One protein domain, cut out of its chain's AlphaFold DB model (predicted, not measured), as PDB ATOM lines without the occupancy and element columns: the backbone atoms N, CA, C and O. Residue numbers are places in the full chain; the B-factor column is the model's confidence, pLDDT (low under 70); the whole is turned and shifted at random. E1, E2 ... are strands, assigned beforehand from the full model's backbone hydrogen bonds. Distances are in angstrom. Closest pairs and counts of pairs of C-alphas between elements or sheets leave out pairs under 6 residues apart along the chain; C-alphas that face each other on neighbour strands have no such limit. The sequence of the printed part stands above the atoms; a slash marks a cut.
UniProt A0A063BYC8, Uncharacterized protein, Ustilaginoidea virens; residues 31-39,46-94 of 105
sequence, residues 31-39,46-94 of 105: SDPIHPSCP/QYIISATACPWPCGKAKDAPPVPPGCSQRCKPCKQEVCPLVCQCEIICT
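This is residues 31 to 39 and 46 to 94 of the 105 residues of an uncharacterized protein of Ustilaginoidea virens (UniProt A0A063BYC8). The domain is a single small sheet of four strands, a strongly twisted wall curled like part of a barrel but far from closed: the hairpin of E3 and E4 lies side by side with the long strand E2 through E4, and the short strand E1 pairs with residues 49 to 52 of E2 at the far edge. Two loops with no named element extend from this sheet, residues 57 to 70 swinging widely from the end of E2 to the start of E3, and residues 78 to 85 turning from E3 into E4. The printed part has 58 residues, with no named helix and four strands in the order E1, E2, E3, E4 along the chain; across the sheet the order is E1, E2, E4, E3, all antiparallel. The class is all strand, though the strands hold 27 of the 58 printed residues, under half. The whole is loose, with a radius of gyration of the C-alphas of 12.9 A, and the C-alphas span 33 by 30 by 23 A along their three main axes.

The printed part begins with E1, residues 31 to 34, 9.5 A from first to last C-alpha; C-alpha 31 is at (35.141, -24.200, -24.608). Residues 35 to 39 follow, then the cut, then residues 46 to 48. E2, residues 49 to 56, is 20.3 A long and ends with C-alpha 56 at (21.702, -24.162, -18.170). After residues 57 to 70 comes E3, residues 71 to 77, which measures 19.3 A. Residues 78 to 85 lead to E4, residues 86 to 93, 20.2 A from first to last C-alpha, with C-alpha 93 at (28.589, -17.127, -24.360). Thr 94 is the last printed residue.

E1 is an edge strand, antiparallel to its neighbour E2 at 120 degrees between their directions. The C-alphas of Ser 31 and Thr 52 face each other at 4.6 A, and N 32 and O 51 are within hydrogen-bond range at 2.8 A, as are N 49 and O 34 at 2.9 A. The pairing of E2 is staggered: it pairs with E1 over residues 49 to 52 and with E4 over residues 52 to 56. E2 and E4, both inner strands, are antiparallel at 138 degrees. The C-alphas of Ala 53 and Ile 92 face each other at 4.4 A, and N 56 and O 89 are 2.8 A apart, within hydrogen-bond range. E4 and E3 form a hairpin, antiparallel at 150 degrees, and E3 is the other edge strand. The C-alphas of Cys 93 and Cys 71 face each other at 4.0 A; N 74 and O 90, at 2.8 A, and N 92 and O 72, at 2.8 A, are within hydrogen-bond range. E1 and E3 are apart. The closest C-alphas of E2 and E3, those of Trp 56 and Gln 73, are 7.8 A apart. From edge to edge the strands' lines turn by 89 degrees and the way across the sheet turns by 112 degrees. The sheet is strongly twisted, with C-alphas up to 5.6 A off its best plane.

The two C-alphas farthest apart, those of Tyr 47 and Lys 62, are 36.4 A from each other. Residues 40 to 45 are cut out and not printed, and C-alpha 39 and C-alpha 46 are 12.9 A apart across this cut, which lies in the link from E1 to E2. The link from E2 to E3 is long, with 14 residues whose C-alphas lie 10 to 19 A from the mean of all C-alphas, and the link from E3 to E4 is short, with 8. The mean pLDDT of the printed part is 71.5; 21 residues are under 70, namely 37 to 38, 46 to 47, 59 to 64, and 77 to 87, of which 77 belongs to E3 and 86 to 87 to E4.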
ATOM      1  N   SER A  31      34.914 -25.023 -23.421       83.75
ATOM      2  CA  SER A  31      35.141 -24.200 -24.608       83.75
ATOM      3  C   SER A  31      34.463 -24.848 -25.809       83.75
ATOM      4  O   SER A  31      34.626 -26.045 -26.048       83.75
ATOM      5  N   ASP A  32      33.696 -24.053 -26.541       82.88
ATOM      6  CA  ASP A  32      32.916 -24.484 -27.688       82.88
ATOM      7  C   ASP A  32      33.243 -23.580 -28.888       82.88
ATOM      8  O   ASP A  32      32.880 -22.398 -28.884       82.88
ATOM      9  N   PRO A  33      33.986 -24.077 -29.891       84.25
ATOM     10  CA  PRO A  33      34.235 -23.329 -31.110       84.25
ATOM     11  C   PRO A  33      32.953 -23.290 -31.943       84.25
ATOM     12  O   PRO A  33      32.504 -24.310 -32.467       84.25
ATOM     13  N   ILE A  34      32.368 -22.105 -32.100       81.19
ATOM     14  CA  ILE A  34      31.147 -21.938 -32.887       81.19
ATOM     15  C   ILE A  34      31.437 -21.272 -34.226       81.19
ATOM     16  O   ILE A  34      32.260 -20.361 -34.322       81.19
ATOM     17  N   HIS A  35      30.710 -21.697 -35.254       78.81
ATOM     18  CA  HIS A  35      30.693 -21.021 -36.544       78.81
ATOM     19  C   HIS A  35      29.572 -19.975 -36.506       78.81
ATOM     20  O   HIS A  35      28.398 -20.355 -36.428       78.81
ATOM     21  N   PRO A  36      29.888 -18.668 -36.496       71.06
ATOM     22  CA  PRO A  36      28.854 -17.643 -36.509       71.06
ATOM     23  C   PRO A  36      28.021 -17.757 -37.788       71.06
ATOM     24  O   PRO A  36      28.554 -17.960 -38.878       71.06
ATOM     25  N   SER A  37      26.701 -17.598 -37.672       69.31
ATOM     26  CA  SER A  37      25.853 -17.431 -38.854       69.31
ATOM     27  C   SER A  37      26.134 -16.063 -39.469       69.31
ATOM     28  O   SER A  37      25.795 -15.033 -38.887       69.31
ATOM     29  N   CYS A  38      26.779 -16.048 -40.631       67.62
ATOM     30  CA  CYS A  38      26.958 -14.821 -41.395       67.62
ATOM     31  C   CYS A  38      25.608 -14.408 -42.000       67.62
ATOM     32  O   CYS A  38      24.884 -15.275 -42.497       67.62
ATOM     33  N   PRO A  39      25.256 -13.110 -42.000       72.88
ATOM     34  CA  PRO A  39      24.162 -12.621 -42.827       72.88
ATOM     35  C   PRO A  39      24.380 -13.052 -44.283       72.88
ATOM     36  O   PRO A  39      25.536 -13.068 -44.726       72.88
ATOM     37  N   GLN A  46      35.528 -13.792 -39.041       65.56
ATOM     38  CA  GLN A  46      36.075 -14.969 -38.379       65.56
ATOM     39  C   GLN A  46      35.259 -16.203 -38.758       65.56
ATOM     40  O   GLN A  46      34.030 -16.183 -38.696       65.56
ATOM     41  N   TYR A  47      35.960 -17.270 -39.144       67.81
ATOM     42  CA  TYR A  47      35.352 -18.560 -39.474       67.81
ATOM     43  C   TYR A  47      34.877 -19.301 -38.212       67.81
ATOM     44  O   TYR A  47      33.864 -19.992 -38.244       67.81
ATOM     45  N   ILE A  48      35.576 -19.109 -37.087       77.00
ATOM     46  CA  ILE A  48      35.285 -19.725 -35.789       77.00
ATOM     47  C   ILE A  48      35.414 -18.655 -34.703       77.00
ATOM     48  O   ILE A  48      36.383 -17.899 -34.700       77.00
ATOM     49  N   ILE A  49      34.462 -18.626 -33.773       78.50
ATOM     50  CA  ILE A  49      34.510 -17.807 -32.560       78.50
ATOM     51  C   ILE A  49      34.630 -18.742 -31.357       78.50
ATOM     52  O   ILE A  49      33.862 -19.697 -31.223       78.50
ATOM     53  N   SER A  50      35.575 -18.451 -30.464       81.19
ATOM     54  CA  SER A  50      35.691 -19.146 -29.182       81.19
ATOM     55  C   SER A  50      34.541 -18.738 -28.269       81.19
ATOM     56  O   SER A  50      34.477 -17.591 -27.822       81.19
ATOM     57  N   ALA A  51      33.643 -19.672 -27.975       84.44
ATOM     58  CA  ALA A  51      32.598 -19.486 -26.984       84.44
ATOM     59  C   ALA A  51      32.846 -20.369 -25.756       84.44
ATOM     60  O   ALA A  51      33.614 -21.334 -25.795       84.44
ATOM     61  N   THR A  52      32.163 -20.049 -24.661       86.88
ATOM     62  CA  THR A  52      32.020 -20.959 -23.522       86.88
ATOM     63  C   THR A  52      30.596 -21.482 -23.489       86.88
ATOM     64  O   THR A  52      29.654 -20.692 -23.408       86.88
ATOM     65  N   ALA A  53      30.435 -22.799 -23.510       86.12
ATOM     66  CA  ALA A  53      29.163 -23.459 -23.279       86.12
ATOM     67  C   ALA A  53      29.074 -23.904 -21.814       86.12
ATOM     68  O   ALA A  53      29.970 -24.584 -21.326       86.12
ATOM     69  N   CYS A  54      28.005 -23.537 -21.111       83.38
ATOM     70  CA  CYS A  54      27.756 -23.929 -19.721       83.38
ATOM     71  C   CYS A  54      26.399 -24.624 -19.591       83.38
ATOM     72  O   CYS A  54      25.458 -24.197 -20.265       83.38
ATOM     73  N   PRO A  55      26.247 -25.624 -18.700       82.38
ATOM     74  CA  PRO A  55      24.943 -26.188 -18.369       82.38
ATOM     75  C   PRO A  55      23.961 -25.086 -17.973       82.38
ATOM     76  O   PRO A  55      24.309 -24.180 -17.220       82.38
ATOM     77  N   TRP A  56      22.731 -25.148 -18.470       78.62
ATOM     78  CA  TRP A  56      21.702 -24.162 -18.170       78.62
ATOM     79  C   TRP A  56      20.349 -24.846 -17.984       78.62
ATOM     80  O   TRP A  56      20.041 -25.796 -18.707       78.62
ATOM     81  N   PRO A  57      19.512 -24.399 -17.037       75.19
ATOM     82  CA  PRO A  57      18.168 -24.940 -16.896       75.19
ATOM     83  C   PRO A  57      17.351 -24.748 -18.184       75.19
ATOM     84  O   PRO A  57      17.390 -23.701 -18.834       75.19
ATOM     85  N   CYS A  58      16.608 -25.788 -18.563       72.25
ATOM     86  CA  CYS A  58      15.713 -25.745 -19.713       72.25
ATOM     87  C   CYS A  58      14.404 -25.018 -19.393       72.25
ATOM     88  O   CYS A  58      13.798 -25.248 -18.350       72.25
ATOM     89  N   GLY A  59      13.919 -24.229 -20.356       60.94
ATOM     90  CA  GLY A  59      12.534 -23.758 -20.401       60.94
ATOM     91  C   GLY A  59      12.337 -22.246 -20.277       60.94
ATOM     92  O   GLY A  59      13.176 -21.518 -19.761       60.94
ATOM     93  N   LYS A  60      11.158 -21.797 -20.730       53.03
ATOM     94  CA  LYS A  60      10.562 -20.474 -20.452       53.03
ATOM     95  C   LYS A  60       9.781 -20.485 -19.129       53.03
ATOM     96  O   LYS A  60       8.742 -19.834 -19.017       53.03
ATOM     97  N   ALA A  61      10.181 -21.334 -18.183       50.75
ATOM     98  CA  ALA A  61       9.502 -21.402 -16.899       50.75
ATOM     99  C   ALA A  61       9.617 -20.026 -16.236       50.75
ATOM    100  O   ALA A  61      10.659 -19.382 -16.348       50.75
ATOM    101  N   LYS A  62       8.558 -19.571 -15.561       52.34
ATOM    102  CA  LYS A  62       8.548 -18.287 -14.839       52.34
ATOM    103  C   LYS A  62       9.695 -18.161 -13.820       52.34
ATOM    104  O   LYS A  62      10.015 -17.051 -13.416       52.34
ATOM    105  N   ASP A  63      10.331 -19.284 -13.492       57.56
ATOM    106  CA  ASP A  63      11.423 -19.430 -12.532       57.56
ATOM    107  C   ASP A  63      12.793 -19.722 -13.185       57.56
ATOM    108  O   ASP A  63      13.780 -19.944 -12.484       57.56
ATOM    109  N   ALA A  64      12.887 -19.754 -14.522       64.12
ATOM    110  CA  ALA A  64      14.162 -19.958 -15.207       64.12
ATOM    111  C   ALA A  64      15.011 -18.671 -15.156       64.12
ATOM    112  O   ALA A  64      14.506 -17.594 -15.492       64.12
ATOM    113  N   PRO A  65      16.305 -18.753 -14.791       70.56
ATOM    114  CA  PRO A  65      17.199 -17.607 -14.856       70.56
ATOM    115  C   PRO A  65      17.255 -17.053 -16.289       70.56
ATOM    116  O   PRO A  65      17.385 -17.835 -17.241       70.56
ATOM    117  N   PRO A  66      17.172 -15.723 -16.470       78.00
ATOM    118  CA  PRO A  66      17.264 -15.121 -17.791       78.00
ATOM    119  C   PRO A  66      18.642 -15.395 -18.395       78.00
ATOM    120  O   PRO A  66      19.654 -15.377 -17.691       78.00
ATOM    121  N   VAL A  67      18.680 -15.620 -19.709       79.38
ATOM    122  CA  VAL A  67      19.943 -15.781 -20.437       79.38
ATOM    123  C   VAL A  67      20.779 -14.502 -20.260       79.38
ATOM    124  O   VAL A  67      20.269 -13.414 -20.543       79.38
ATOM    125  N   PRO A  68      22.037 -14.598 -19.787       78.50
ATOM    126  CA  PRO A  68      22.885 -13.428 -19.607       78.50
ATOM    127  C   PRO A  68      23.146 -12.675 -20.920       78.50
ATOM    128  O   PRO A  68      23.189 -13.293 -21.987       78.50
ATOM    129  N   PRO A  69      23.385 -11.353 -20.868       81.00
ATOM    130  CA  PRO A  69      23.780 -10.598 -22.052       81.00
ATOM    131  C   PRO A  69      25.094 -11.145 -22.628       81.00
ATOM    132  O   PRO A  69      26.033 -11.426 -21.885       81.00
ATOM    133  N   GLY A  70      25.147 -11.288 -23.956       80.06
ATOM    134  CA  GLY A  70      26.281 -11.897 -24.666       80.06
ATOM    135  C   GLY A  70      26.234 -13.428 -24.759       80.06
ATOM    136  O   GLY A  70      27.104 -14.040 -25.384       80.06
ATOM    137  N   CYS A  71      25.189 -14.043 -24.197       82.69
ATOM    138  CA  CYS A  71      24.946 -15.476 -24.263       82.69
ATOM    139  C   CYS A  71      23.683 -15.813 -25.065       82.69
ATOM    140  O   CYS A  71      22.763 -15.008 -25.196       82.69
ATOM    141  N   SER A  72      23.621 -17.032 -25.593       83.50
ATOM    142  CA  SER A  72      22.451 -17.608 -26.264       83.50
ATOM    143  C   SER A  72      22.182 -19.008 -25.733       83.50
ATOM    144  O   SER A  72      23.117 -19.761 -25.475       83.50
ATOM    145  N   GLN A  73      20.914 -19.378 -25.559       80.44
ATOM    146  CA  GLN A  73      20.558 -20.724 -25.108       80.44
ATOM    147  C   GLN A  73      20.587 -21.710 -26.282       80.44
ATOM    148  O   GLN A  73      20.055 -21.422 -27.354       80.44
ATOM    149  N   ARG A  74      21.170 -22.891 -26.070       80.38
ATOM    150  CA  ARG A  74      21.165 -24.019 -27.002       80.38
ATOM    151  C   ARG A  74      20.645 -25.265 -26.294       80.38
ATOM    152  O   ARG A  74      21.052 -25.573 -25.178       80.38
ATOM    153  N   CYS A  75      19.780 -26.010 -26.967       76.75
ATOM    154  CA  CYS A  75      19.334 -27.322 -26.509       76.75
ATOM    155  C   CYS A  75      20.230 -28.395 -27.123       76.75
ATOM    156  O   CYS A  75      20.426 -28.404 -28.340       76.75
ATOM    157  N   LYS A  76      20.752 -29.309 -26.304       72.69
ATOM    158  CA  LYS A  76      21.368 -30.532 -26.814       72.69
ATOM    159  C   LYS A  76      20.308 -31.626 -26.914       72.69
ATOM    160  O   LYS A  76      19.506 -31.770 -25.984       72.69
ATOM    161  N   PRO A  77      20.290 -32.403 -28.010       66.75
ATOM    162  CA  PRO A  77      19.492 -33.615 -28.044       66.75
ATOM    163  C   PRO A  77      19.941 -34.517 -26.891       66.75
ATOM    164  O   PRO A  77      21.138 -34.654 -26.618       66.75
ATOM    165  N   CYS A  78      18.987 -35.107 -26.176       59.88
ATOM    166  CA  CYS A  78      19.321 -36.144 -25.206       59.88
ATOM    167  C   CYS A  78      19.934 -37.320 -25.962       59.88
ATOM    168  O   CYS A  78      19.714 -37.463 -27.159       59.88
ATOM    169  N   LYS A  79      20.689 -38.180 -25.274       56.22
ATOM    170  CA  LYS A  79      21.315 -39.396 -25.833       56.22
ATOM    171  C   LYS A  79      20.327 -40.437 -26.421       56.22
ATOM    172  O   LYS A  79      20.649 -41.617 -26.457       56.22
ATOM    173  N   GLN A  80      19.126 -40.051 -26.836       44.59
ATOM    174  CA  GLN A  80      18.150 -40.906 -27.500       44.59
ATOM    175  C   GLN A  80      18.055 -40.512 -28.977       44.59
ATOM    176  O   GLN A  80      17.990 -39.331 -29.304       44.59
ATOM    177  N   GLU A  81      18.038 -41.512 -29.862       45.38
ATOM    178  CA  GLU A  81      17.994 -41.368 -31.330       45.38
ATOM    179  C   GLU A  81      16.714 -40.695 -31.862       45.38
ATOM    180  O   GLU A  81      16.600 -40.428 -33.055       45.38
ATOM    181  N   VAL A  82      15.753 -40.382 -30.989       45.91
ATOM    182  CA  VAL A  82      14.502 -39.709 -31.340       45.91
ATOM    183  C   VAL A  82      14.376 -38.453 -30.480       45.91
ATOM    184  O   VAL A  82      14.437 -38.525 -29.253       45.91
ATOM    185  N   CYS A  83      14.194 -37.297 -31.127       44.19
ATOM    186  CA  CYS A  83      14.138 -35.963 -30.516       44.19
ATOM    187  C   CYS A  83      12.705 -35.452 -30.211       44.19
ATOM    188  O   CYS A  83      12.286 -34.488 -30.852       44.19
ATOM    189  N   PRO A  84      11.932 -35.994 -29.247       48.47
ATOM    190  CA  PRO A  84      10.771 -35.270 -28.726       48.47
ATOM    191  C   PRO A  84      10.995 -34.704 -27.314       48.47
ATOM    192  O   PRO A  84      10.219 -33.862 -26.873       48.47
ATOM    193  N   LEU A  85      12.046 -35.126 -26.599       49.84
ATOM    194  CA  LEU A  85      12.291 -34.741 -25.208       49.84
ATOM    195  C   LEU A  85      13.624 -33.996 -25.112       49.84
ATOM    196  O   LEU A  85      14.689 -34.580 -25.257       49.84
ATOM    197  N   VAL A  86      13.562 -32.681 -24.915       57.19
ATOM    198  CA  VAL A  86      14.721 -31.826 -24.624       57.19
ATOM    199  C   VAL A  86      15.049 -31.964 -23.135       57.19
ATOM    200  O   VAL A  86      14.234 -31.588 -22.301       57.19
ATOM    201  N   CYS A  87      16.221 -32.494 -22.785       61.22
ATOM    202  CA  CYS A  87      16.600 -32.791 -21.388       61.22
ATOM    203  C   CYS A  87      17.858 -32.044 -20.934       61.22
ATOM    204  O   CYS A  87      18.125 -31.998 -19.737       61.22
ATOM    205  N   GLN A  88      18.647 -31.479 -21.854       73.12
ATOM    206  CA  GLN A  88      19.847 -30.714 -21.514       73.12
ATOM    207  C   GLN A  88      19.891 -29.415 -22.308       73.12
ATOM    208  O   GLN A  88      19.932 -29.416 -23.539       73.12
ATOM    209  N   CYS A  89      19.893 -28.305 -21.582       78.88
ATOM    210  CA  CYS A  89      20.090 -26.987 -22.143       78.88
ATOM    211  C   CYS A  89      21.440 -26.462 -21.687       78.88
ATOM    212  O   CYS A  89      21.954 -26.802 -20.622       78.88
ATOM    213  N   GLU A  90      22.025 -25.645 -22.536       83.81
ATOM    214  CA  GLU A  90      23.271 -24.957 -22.285       83.81
ATOM    215  C   GLU A  90      23.093 -23.497 -22.676       83.81
ATOM    216  O   GLU A  90      22.245 -23.160 -23.505       83.81
ATOM    217  N   ILE A  91      23.901 -22.624 -22.096       83.56
ATOM    218  CA  ILE A  91      24.124 -21.285 -22.633       83.56
ATOM    219  C   ILE A  91      25.489 -21.249 -23.293       83.56
ATOM    220  O   ILE A  91      26.451 -21.779 -22.751       83.56
ATOM    221  N   ILE A  92      25.556 -20.621 -24.456       87.25
ATOM    222  CA  ILE A  92      26.776 -20.367 -25.209       87.25
ATOM    223  C   ILE A  92      27.052 -18.880 -25.107       87.25
ATOM    224  O   ILE A  92      26.243 -18.078 -25.566       87.25
ATOM    225  N   CYS A  93      28.181 -18.513 -24.521       84.94
ATOM    226  CA  CYS A  93      28.589 -17.127 -24.360       84.94
ATOM    227  C   CYS A  93      29.813 -16.853 -25.228       84.94
ATOM    228  O   CYS A  93      30.879 -17.421 -24.997       84.94
ATOM    229  N   THR A  94      29.660 -15.978 -26.220       80.75
ATOM    230  CA  THR A  94      30.779 -15.410 -26.997       80.75
ATOM    231  C   THR A  94      31.322 -14.144 -26.350       80.75
ATOM    232  O   THR A  94      32.459 -13.747 -26.588       80.75
TER     233      THR A  94